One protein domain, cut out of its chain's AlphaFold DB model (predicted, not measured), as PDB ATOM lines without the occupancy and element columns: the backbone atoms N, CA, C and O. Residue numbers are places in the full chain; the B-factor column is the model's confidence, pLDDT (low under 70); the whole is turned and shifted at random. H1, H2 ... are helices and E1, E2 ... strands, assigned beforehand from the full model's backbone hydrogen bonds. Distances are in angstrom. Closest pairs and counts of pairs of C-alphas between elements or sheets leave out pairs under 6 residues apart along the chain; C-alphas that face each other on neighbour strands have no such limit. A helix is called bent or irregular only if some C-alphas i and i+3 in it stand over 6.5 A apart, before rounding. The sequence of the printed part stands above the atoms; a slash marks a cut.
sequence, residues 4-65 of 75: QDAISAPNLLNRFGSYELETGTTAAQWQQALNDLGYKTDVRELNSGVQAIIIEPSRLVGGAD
ATOM      1  N   GLN A   4       5.108  -5.302 -13.495       96.56
ATOM      2  CA  GLN A   4       5.596  -6.664 -13.642       96.56
ATOM      3  C   GLN A   4       7.065  -6.753 -13.224       96.56
ATOM      4  O   GLN A   4       7.426  -7.689 -12.510       96.56
ATOM      5  N   ASP A   5       7.884  -5.763 -13.583       96.06
ATOM      6  CA  ASP A   5       9.260  -5.622 -13.104       96.06
ATOM      7  C   ASP A   5       9.300  -5.565 -11.570       96.06
ATOM      8  O   ASP A   5      10.092  -6.265 -10.940       96.06
ATOM      9  N   ALA A   6       8.422  -4.759 -10.960       95.94
ATOM     10  CA  ALA A   6       8.367  -4.595  -9.508       95.94
ATOM     11  C   ALA A   6       8.020  -5.903  -8.786       95.94
ATOM     12  O   ALA A   6       8.634  -6.236  -7.775       95.94
ATOM     13  N   ILE A   7       7.062  -6.662  -9.317       96.31
ATOM     14  CA  ILE A   7       6.653  -7.959  -8.765       96.31
ATOM     15  C   ILE A   7       7.723  -9.039  -8.992       96.31
ATOM     16  O   ILE A   7       7.928  -9.919  -8.154       96.31
ATOM     17  N   SER A   8       8.408  -8.988 -10.134       95.94
ATOM     18  CA  SER A   8       9.438  -9.968 -10.500       95.94
ATOM     19  C   SER A   8      10.779  -9.693  -9.820       95.94
ATOM     20  O   SER A   8      11.694 -10.511  -9.926       95.94
ATOM     21  N   ALA A   9      10.911  -8.565  -9.115       96.88
ATOM     22  CA  ALA A   9      12.102  -8.240  -8.351       96.88
ATOM     23  C   ALA A   9      12.436  -9.362  -7.341       96.88
ATOM     24  O   ALA A   9      11.526 -10.008  -6.808       96.88
ATOM     25  N   PRO A  10      13.726  -9.621  -7.069       97.19
ATOM     26  CA  PRO A  10      14.143 -10.601  -6.073       97.19
ATOM     27  C   PRO A  10      13.589 -10.313  -4.676       97.19
ATOM     28  O   PRO A  10      13.551  -9.162  -4.240       97.19
ATOM     29  N   ASN A  11      13.245 -11.367  -3.941       97.44
ATOM     30  CA  ASN A  11      12.806 -11.255  -2.555       97.44
ATOM     31  C   ASN A  11      14.003 -11.136  -1.595       97.44
ATOM     32  O   ASN A  11      14.942 -11.935  -1.616       97.44
ATOM     33  N   LEU A  12      13.936 -10.126  -0.725       97.50
ATOM     34  CA  LEU A  12      14.886  -9.829   0.346       97.50
ATOM     35  C   LEU A  12      14.078  -9.557   1.622       97.50
ATOM     36  O   LEU A  12      13.343  -8.573   1.682       97.50
ATOM     37  N   LEU A  13      14.156 -10.438   2.624       96.62
ATOM     38  CA  LEU A  13      13.313 -10.353   3.821       96.62
ATOM     39  C   LEU A  13      14.142 -10.307   5.101       96.62
ATOM     40  O   LEU A  13      14.990 -11.155   5.343       96.62
ATOM     41  N   ASN A  14      13.804  -9.379   5.993       95.56
ATOM     42  CA  ASN A  14      14.281  -9.397   7.370       95.56
ATOM     43  C   ASN A  14      13.095  -9.250   8.326       95.56
ATOM     44  O   ASN A  14      12.437  -8.213   8.367       95.56
ATOM     45  N   ARG A  15      12.817 -10.313   9.085       93.81
ATOM     46  CA  ARG A  15      11.691 -10.409  10.027       93.81
ATOM     47  C   ARG A  15      12.191 -10.575  11.463       93.81
ATOM     48  O   ARG A  15      11.748 -11.472  12.172       93.81
ATOM     49  N   PHE A  16      13.140  -9.728  11.870       90.00
ATOM     50  CA  PHE A  16      13.790  -9.753  13.192       90.00
ATOM     51  C   PHE A  16      14.644 -11.009  13.454       90.00
ATOM     52  O   PHE A  16      14.822 -11.426  14.596       90.00
ATOM     53  N   GLY A  17      15.185 -11.607  12.390       91.50
ATOM     54  CA  GLY A  17      16.006 -12.818  12.434       91.50
ATOM     55  C   GLY A  17      17.138 -12.760  11.411       91.50
ATOM     56  O   GLY A  17      17.706 -11.694  11.171       91.50
ATOM     57  N   SER A  18      17.466 -13.900  10.801       96.44
ATOM     58  CA  SER A  18      18.348 -13.906   9.632       96.44
ATOM     59  C   SER A  18      17.715 -13.115   8.487       96.44
ATOM     60  O   SER A  18      16.504 -13.159   8.273       96.44
ATOM     61  N   TYR A  19      18.550 -12.393   7.753       98.00
ATOM     62  CA  TYR A  19      18.198 -11.762   6.499       98.00
ATOM     63  C   TYR A  19      18.101 -12.851   5.425       98.00
ATOM     64  O   TYR A  19      19.101 -13.447   5.025       98.00
ATOM     65  N   GLU A  20      16.887 -13.132   4.985       98.25
ATOM     66  CA  GLU A  20      16.590 -14.147   3.986       98.25
ATOM     67  C   GLU A  20      16.752 -13.556   2.579       98.25
ATOM     68  O   GLU A  20      16.187 -12.506   2.260       98.25
ATOM     69  N   LEU A  21      17.533 -14.237   1.745       98.44
ATOM     70  CA  LEU A  21      17.839 -13.862   0.369       98.44
ATOM     71  C   LEU A  21      17.321 -14.945  -0.571       98.44
ATOM     72  O   LEU A  21      17.566 -16.135  -0.362       98.44
ATOM     73  N   GLU A  22      16.620 -14.538  -1.622       98.38
ATOM     74  CA  GLU A  22      16.046 -15.489  -2.562       98.38
ATOM     75  C   GLU A  22      17.113 -16.223  -3.384       98.38
ATOM     76  O   GLU A  22      17.897 -15.614  -4.123       98.38
ATOM     77  N   THR A  23      17.104 -17.553  -3.295       97.69
ATOM     78  CA  THR A  23      17.960 -18.423  -4.106       97.69
ATOM     79  C   THR A  23      17.656 -18.299  -5.601       97.69
ATOM     80  O   THR A  23      16.527 -18.032  -6.003       97.69
ATOM     81  N   GLY A  24      18.665 -18.489  -6.451       95.75
ATOM     82  CA  GLY A  24      18.496 -18.431  -7.909       95.75
ATOM     83  C   GLY A  24      18.258 -17.028  -8.485       95.75
ATOM     84  O   GLY A  24      17.998 -16.905  -9.679       95.75
ATOM     85  N   THR A  25      18.381 -15.970  -7.678       97.12
ATOM     86  CA  THR A  25      18.233 -14.572  -8.111       97.12
ATOM     87  C   THR A  25      19.469 -13.736  -7.767       97.12
ATOM     88  O   THR A  25      20.388 -14.197  -7.087       97.12
ATOM     89  N   THR A  26      19.491 -12.469  -8.189       97.38
ATOM     90  CA  THR A  26      20.545 -11.520  -7.795       97.38
ATOM     91  C   THR A  26      20.540 -11.198  -6.297       97.38
ATOM     92  O   THR A  26      21.547 -10.700  -5.800       97.38
ATOM     93  N   ALA A  27      19.482 -11.533  -5.540       97.94
ATOM     94  CA  ALA A  27      19.467 -11.376  -4.081       97.94
ATOM     95  C   ALA A  27      20.580 -12.187  -3.403       97.94
ATOM     96  O   ALA A  27      21.249 -11.675  -2.508       97.94
ATOM     97  N   ALA A  28      20.837 -13.416  -3.864       98.06
ATOM     98  CA  ALA A  28      21.858 -14.289  -3.283       98.06
ATOM     99  C   ALA A  28      23.277 -13.685  -3.336       98.06
ATOM    100  O   ALA A  28      24.113 -13.991  -2.488       98.06
ATOM    101  N   GLN A  29      23.547 -12.779  -4.282       98.00
ATOM    102  CA  GLN A  29      24.849 -12.112  -4.420       98.00
ATOM    103  C   GLN A  29      25.142 -11.138  -3.267       98.00
ATOM    104  O   GLN A  29      26.301 -10.828  -2.999       98.00
ATOM    105  N   TRP A  30      24.110 -10.686  -2.547       98.06
ATOM    106  CA  TRP A  30      24.252  -9.765  -1.417       98.06
ATOM    107  C   TRP A  30      24.703 -10.440  -0.124       98.06
ATOM    108  O   TRP A  30      25.000  -9.744   0.848       98.06
ATOM    109  N   GLN A  31      24.781 -11.774  -0.095       98.31
ATOM    110  CA  GLN A  31      25.048 -12.534   1.124       98.31
ATOM    111  C   GLN A  31      26.329 -12.082   1.833       98.31
ATOM    112  O   GLN A  31      26.292 -11.770   3.022       98.31
ATOM    113  N   GLN A  32      27.449 -12.001   1.105       98.25
ATOM    114  CA  GLN A  32      28.733 -11.627   1.699       98.25
ATOM    115  C   GLN A  32      28.713 -10.190   2.226       98.25
ATOM    116  O   GLN A  32      29.063  -9.964   3.378       98.25
ATOM    117  N   ALA A  33      28.228  -9.236   1.425       98.31
ATOM    118  CA  ALA A  33      28.165  -7.832   1.826       98.31
ATOM    119  C   ALA A  33      27.297  -7.625   3.080       98.31
ATOM    120  O   ALA A  33      27.645  -6.841   3.957       98.31
ATOM    121  N   LEU A  34      26.181  -8.349   3.199       97.94
ATOM    122  CA  LEU A  34      25.322  -8.295   4.384       97.94
ATOM    123  C   LEU A  34      25.974  -8.962   5.604       97.94
ATOM    124  O   LEU A  34      25.861  -8.433   6.711       97.94
ATOM    125  N   ASN A  35      26.690 -10.073   5.413       98.12
ATOM    126  CA  ASN A  35      27.469 -10.703   6.481       98.12
ATOM    127  C   ASN A  35      28.577  -9.773   6.999       98.12
ATOM    128  O   ASN A  35      28.756  -9.663   8.211       98.12
ATOM    129  N   ASP A  36      29.268  -9.057   6.107       98.50
ATOM    130  CA  ASP A  36      30.315  -8.092   6.468       98.50
ATOM    131  C   ASP A  36      29.756  -6.904   7.275       98.50
ATOM    132  O   ASP A  36      30.444  -6.336   8.121       98.50
ATOM    133  N   LEU A  37      28.478  -6.566   7.067       97.69
ATOM    134  CA  LEU A  37      27.738  -5.577   7.859       97.69
ATOM    135  C   LEU A  37      27.208  -6.131   9.197       97.69
ATOM    136  O   LEU A  37      26.597  -5.391   9.967       97.69
ATOM    137  N   GLY A  38      27.431  -7.414   9.492       97.56
ATOM    138  CA  GLY A  38      27.034  -8.061  10.743       97.56
ATOM    139  C   GLY A  38      25.633  -8.679  10.740       97.56
ATOM    140  O   GLY A  38      25.176  -9.153  11.784       97.56
ATOM    141  N   TYR A  39      24.943  -8.713   9.597       97.81
ATOM    142  CA  TYR A  39      23.705  -9.481   9.483       97.81
ATOM    143  C   TYR A  39      24.014 -10.979   9.463       97.81
ATOM    144  O   TYR A  39      24.978 -11.430   8.853       97.81
ATOM    145  N   LYS A  40      23.147 -11.781  10.081       98.00
ATOM    146  CA  LYS A  40      23.060 -13.208   9.752       98.00
ATOM    147  C   LYS A  40      22.250 -13.327   8.472       98.00
ATOM    148  O   LYS A  40      21.194 -12.709   8.397       98.00
ATOM    149  N   THR A  41      22.704 -14.103   7.498       98.19
ATOM    150  CA  THR A  41      21.994 -14.289   6.224       98.19
ATOM    151  C   THR A  41      21.603 -15.747   6.005       98.19
ATOM    152  O   THR A  41      22.254 -16.654   6.523       98.19
ATOM    153  N   ASP A  42      20.536 -15.969   5.242       98.06
ATOM    154  CA  ASP A  42      20.069 -17.293   4.820       98.06
ATOM    155  C   ASP A  42      19.638 -17.238   3.348       98.06
ATOM    156  O   ASP A  42      18.761 -16.453   2.991       98.06
ATOM    157  N   VAL A  43      20.270 -18.034   2.482       98.38
ATOM    158  CA  VAL A  43      19.904 -18.115   1.058       98.38
ATOM    159  C   VAL A  43      18.972 -19.301   0.877       98.38
ATOM    160  O   VAL A  43      19.375 -20.448   1.062       98.38
ATOM    161  N   ARG A  44      17.724 -19.031   0.500       97.56
ATOM    162  CA  ARG A  44      16.665 -20.046   0.458       97.56
ATOM    163  C   ARG A  44      15.610 -19.730  -0.585       97.56
ATOM    164  O   ARG A  44      15.530 -18.618  -1.104       97.56
ATOM    165  N   GLU A  45      14.771 -20.713  -0.873       96.94
ATOM    166  CA  GLU A  45      13.548 -20.474  -1.633       96.94
ATOM    167  C   GLU A  45      12.613 -19.551  -0.839       96.94
ATOM    168  O   GLU A  45      12.346 -19.769   0.351       96.94
ATOM    169  N   LEU A  46      12.122 -18.509  -1.513       96.44
ATOM    170  CA  LEU A  46      11.189 -17.535  -0.963       96.44
ATOM    171  C   LEU A  46       9.912 -17.536  -1.794       96.44
ATOM    172  O   LEU A  46       9.785 -16.852  -2.807       96.44
ATOM    173  N   ASN A  47       8.951 -18.326  -1.326       91.94
ATOM    174  CA  ASN A  47       7.632 -18.403  -1.930       91.94
ATOM    175  C   ASN A  47       6.905 -17.064  -1.768       91.94
ATOM    176  O   ASN A  47       6.759 -16.557  -0.656       91.94
ATOM    177  N   SER A  48       6.384 -16.543  -2.869       91.62
ATOM    178  CA  SER A  48       5.525 -15.361  -2.913       91.62
ATOM    179  C   SER A  48       4.395 -15.618  -3.908       91.62
ATOM    180  O   SER A  48       4.414 -16.624  -4.605       91.62
ATOM    181  N   GLY A  49       3.368 -14.777  -3.913       94.88
ATOM    182  CA  GLY A  49       2.228 -14.878  -4.823       94.88
ATOM    183  C   GLY A  49       1.597 -13.519  -5.094       94.88
ATOM    184  O   GLY A  49       0.385 -13.448  -5.286       94.88
ATOM    185  N   VAL A  50       2.395 -12.447  -5.042       96.12
ATOM    186  CA  VAL A  50       1.913 -11.069  -5.180       96.12
ATOM    187  C   VAL A  50       1.178 -10.894  -6.510       96.12
ATOM    188  O   VAL A  50       1.644 -11.294  -7.572       96.12
ATOM    189  N   GLN A  51       0.003 -10.286  -6.446       97.00
ATOM    190  CA  GLN A  51      -0.764  -9.866  -7.612       97.00
ATOM    191  C   GLN A  51      -1.047  -8.381  -7.435       97.00
ATOM    192  O   GLN A  51      -1.396  -7.956  -6.330       97.00
ATOM    193  N   ALA A  52      -0.899  -7.591  -8.491       96.81
ATOM    194  CA  ALA A  52      -1.183  -6.165  -8.419       96.81
ATOM    195  C   ALA A  52      -1.880  -5.662  -9.677       96.81
ATOM    196  O   ALA A  52      -1.727  -6.216 -10.764       96.81
ATOM    197  N   ILE A  53      -2.628  -4.576  -9.504       96.69
ATOM    198  CA  ILE A  53      -3.255  -3.812 -10.577       96.69
ATOM    199  C   ILE A  53      -2.937  -2.341 -10.325       96.69
ATOM    200  O   ILE A  53      -3.241  -1.813  -9.254       96.69
ATOM    201  N   ILE A  54      -2.349  -1.677 -11.313       97.12
ATOM    202  CA  ILE A  54      -2.257  -0.221 -11.366       97.12
ATOM    203  C   ILE A  54      -3.509   0.304 -12.064       97.12
ATOM    204  O   ILE A  54      -3.862  -0.149 -13.153       97.12
ATOM    205  N   ILE A  55      -4.165   1.275 -11.430       96.69
ATOM    206  CA  ILE A  55      -5.304   1.997 -11.995       96.69
ATOM    207  C   ILE A  55      -4.773   3.272 -12.646       96.69
ATOM    208  O   ILE A  55      -4.329   4.190 -11.956       96.69
ATOM    209  N   GLU A  56      -4.821   3.329 -13.972       95.44
ATOM    210  CA  GLU A  56      -4.513   4.528 -14.750       95.44
ATOM    211  C   GLU A  56      -5.818   5.155 -15.275       95.44
ATOM    212  O   GLU A  56      -6.841   4.474 -15.351       95.44
ATOM    213  N   PRO A  57      -5.825   6.438 -15.685       97.50
ATOM    214  CA  PRO A  57      -7.055   7.116 -16.110       97.50
ATOM    215  C   PRO A  57      -7.818   6.446 -17.265       97.50
ATOM    216  O   PRO A  57      -9.010   6.688 -17.419       97.50
ATOM    217  N   SER A  58      -7.139   5.648 -18.096       95.69
ATOM    218  CA  SER A  58      -7.710   5.038 -19.306       95.69
ATOM    219  C   SER A  58      -7.587   3.517 -19.377       95.69
ATOM    220  O   SER A  58      -8.130   2.917 -20.302       95.69
ATOM    221  N   ARG A  59      -6.874   2.879 -18.440       95.62
ATOM    222  CA  ARG A  59      -6.635   1.431 -18.458       95.62
ATOM    223  C   ARG A  59      -6.232   0.898 -17.088       95.62
ATOM    224  O   ARG A  59      -5.837   1.647 -16.197       95.62
ATOM    225  N   LEU A  60      -6.280  -0.421 -16.965       96.62
ATOM    226  CA  LEU A  60      -5.718  -1.161 -15.844       96.62
ATOM    227  C   LEU A  60      -4.453  -1.878 -16.314       96.62
ATOM    228  O   LEU A  60      -4.441  -2.464 -17.394       96.62
ATOM    229  N   VAL A  61      -3.395  -1.840 -15.509       96.25
ATOM    230  CA  VAL A  61      -2.143  -2.552 -15.797       96.25
ATOM    231  C   VAL A  61      -1.918  -3.577 -14.698       96.25
ATOM    232  O   VAL A  61      -1.676  -3.211 -13.550       96.25
ATOM    233  N   GLY A  62      -2.047  -4.859 -15.029       96.38
ATOM    234  CA  GLY A  62      -1.859  -5.945 -14.071       96.38
ATOM    235  C   GLY A  62      -0.431  -6.480 -14.054       96.38
ATOM    236  O   GLY A  62       0.290  -6.386 -15.044       96.38
ATOM    237  N   GLY A  63      -0.052  -7.091 -12.937       97.00
ATOM    238  CA  GLY A  63       1.163  -7.886 -12.813       97.00
ATOM    239  C   GLY A  63       0.935  -9.088 -11.898       97.00
ATOM    240  O   GLY A  63       0.166  -9.004 -10.935       97.00
ATOM    241  N   ALA A  64       1.600 -10.199 -12.211       97.75
ATOM    242  CA  ALA A  64       1.482 -11.459 -11.481       97.75
ATOM    243  C   ALA A  64       2.857 -12.008 -11.105       97.75
ATOM    244  O   ALA A  64       3.782 -11.997 -11.917       97.75
ATOM    245  N   ASP A  65       2.989 -12.506  -9.876       97.62
ATOM    246  CA  ASP A  65       4.250 -13.066  -9.392       97.62
ATOM    247  C   ASP A  65       4.648 -14.327 -10.164       97.62
ATOM    248  O   ASP A  65       3.887 -15.302 -10.146       97.62
TER     249      ASP A  65
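This is residues 4 to 65 of the 75 residues of the protein "Gamma-glutamyltranspeptidase" of Moraxella catarrhalis (UniProt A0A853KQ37). A small head and a hairpin arm make a long, thin shape: in the head, helix H2 covers one face of the three-stranded sheet E1 E2 E3, and far from it strands E4 and E5 form a two-stranded hairpin whose tip, residues 55 to 60, sticks out free. The short helix H1 sits by the hairpin's base at E5, and two thin links, residues 9 to 11 and 45 to 50, join the two ends. The printed part has 62 residues, with two named helices and five named strands in the order H1 E1 E2 H2 E3 E4 E5, of mixed class. The larger sheet, in the order E1 E2 E3, is mixed, and E4 and E5 are antiparallel. The whole is loose, with a radius of gyration of the C-alphas of 14.9 A and spans of 48 by 19 by 19 A.

Find C-alpha 4 at (5.596, -6.664, -13.642), where H1, residues 4 to 8, begins. Next come E1, residues 12 to 14, and E2, residues 19 to 22, 10.0 A long. Look then for C-alpha 26 at (20.545, -11.520, -7.795); from there H2 runs 17.6 A, through residues 26 to 36. H2 is irregular: C-alphas 29 and 32 are 7.3 A apart. E3, residues 41 to 44, spans 9.7 A. E4, residues 51 to 55, spans 13.4 A, and E5, residues 60 to 64, spans 13.3 A and ends at C-alpha 64, (1.482, -11.459, -11.481).

Begin at the larger sheet, where E1 and E2 form an antiparallel hairpin, with N 13 and O 20 at 2.9 A. E2 and E3 are parallel, with N 21 and O 42 at 2.8 A. E2, H2 and E3 are a strand-helix-strand unit, two parallel neighbour strands with a helix between them in the chain, and its crossover is right-handed. H2 is on the sheet, over E2 at a height over the sheet of 8.2 A, along the strands at 14 degrees to E2 on the local plane; helix and sheet make two layers. The closest C-alphas of H2 and E2 are those of Ala 27 and Leu 21, 5.4 A apart. At the hairpin E4 and E5, antiparallel, find N 54 and O 61 at 2.8 A. The closest C-alphas of H1 and E5, those of Gln 4 and Gly 63, are 4.7 A apart. H1 and H2 are apart, and so are E3 and E4. Every O i to N i+4 pair of H1 is within hydrogen-bond range; in H2 it is 3 of 7, beside 7 of 8 O i to N i+3 pairs.

Look at Asp 36 and Ser 58 for the two C-alphas farthest apart, 47.8 A. C-alphas 4 and 65, the first and last printed, are 7.8 A apart. The printed part has no cut. The link from E3 to E4 is short, and the others are tight. The mean pLDDT of the printed part is 96.7, and no printed residue is under 70.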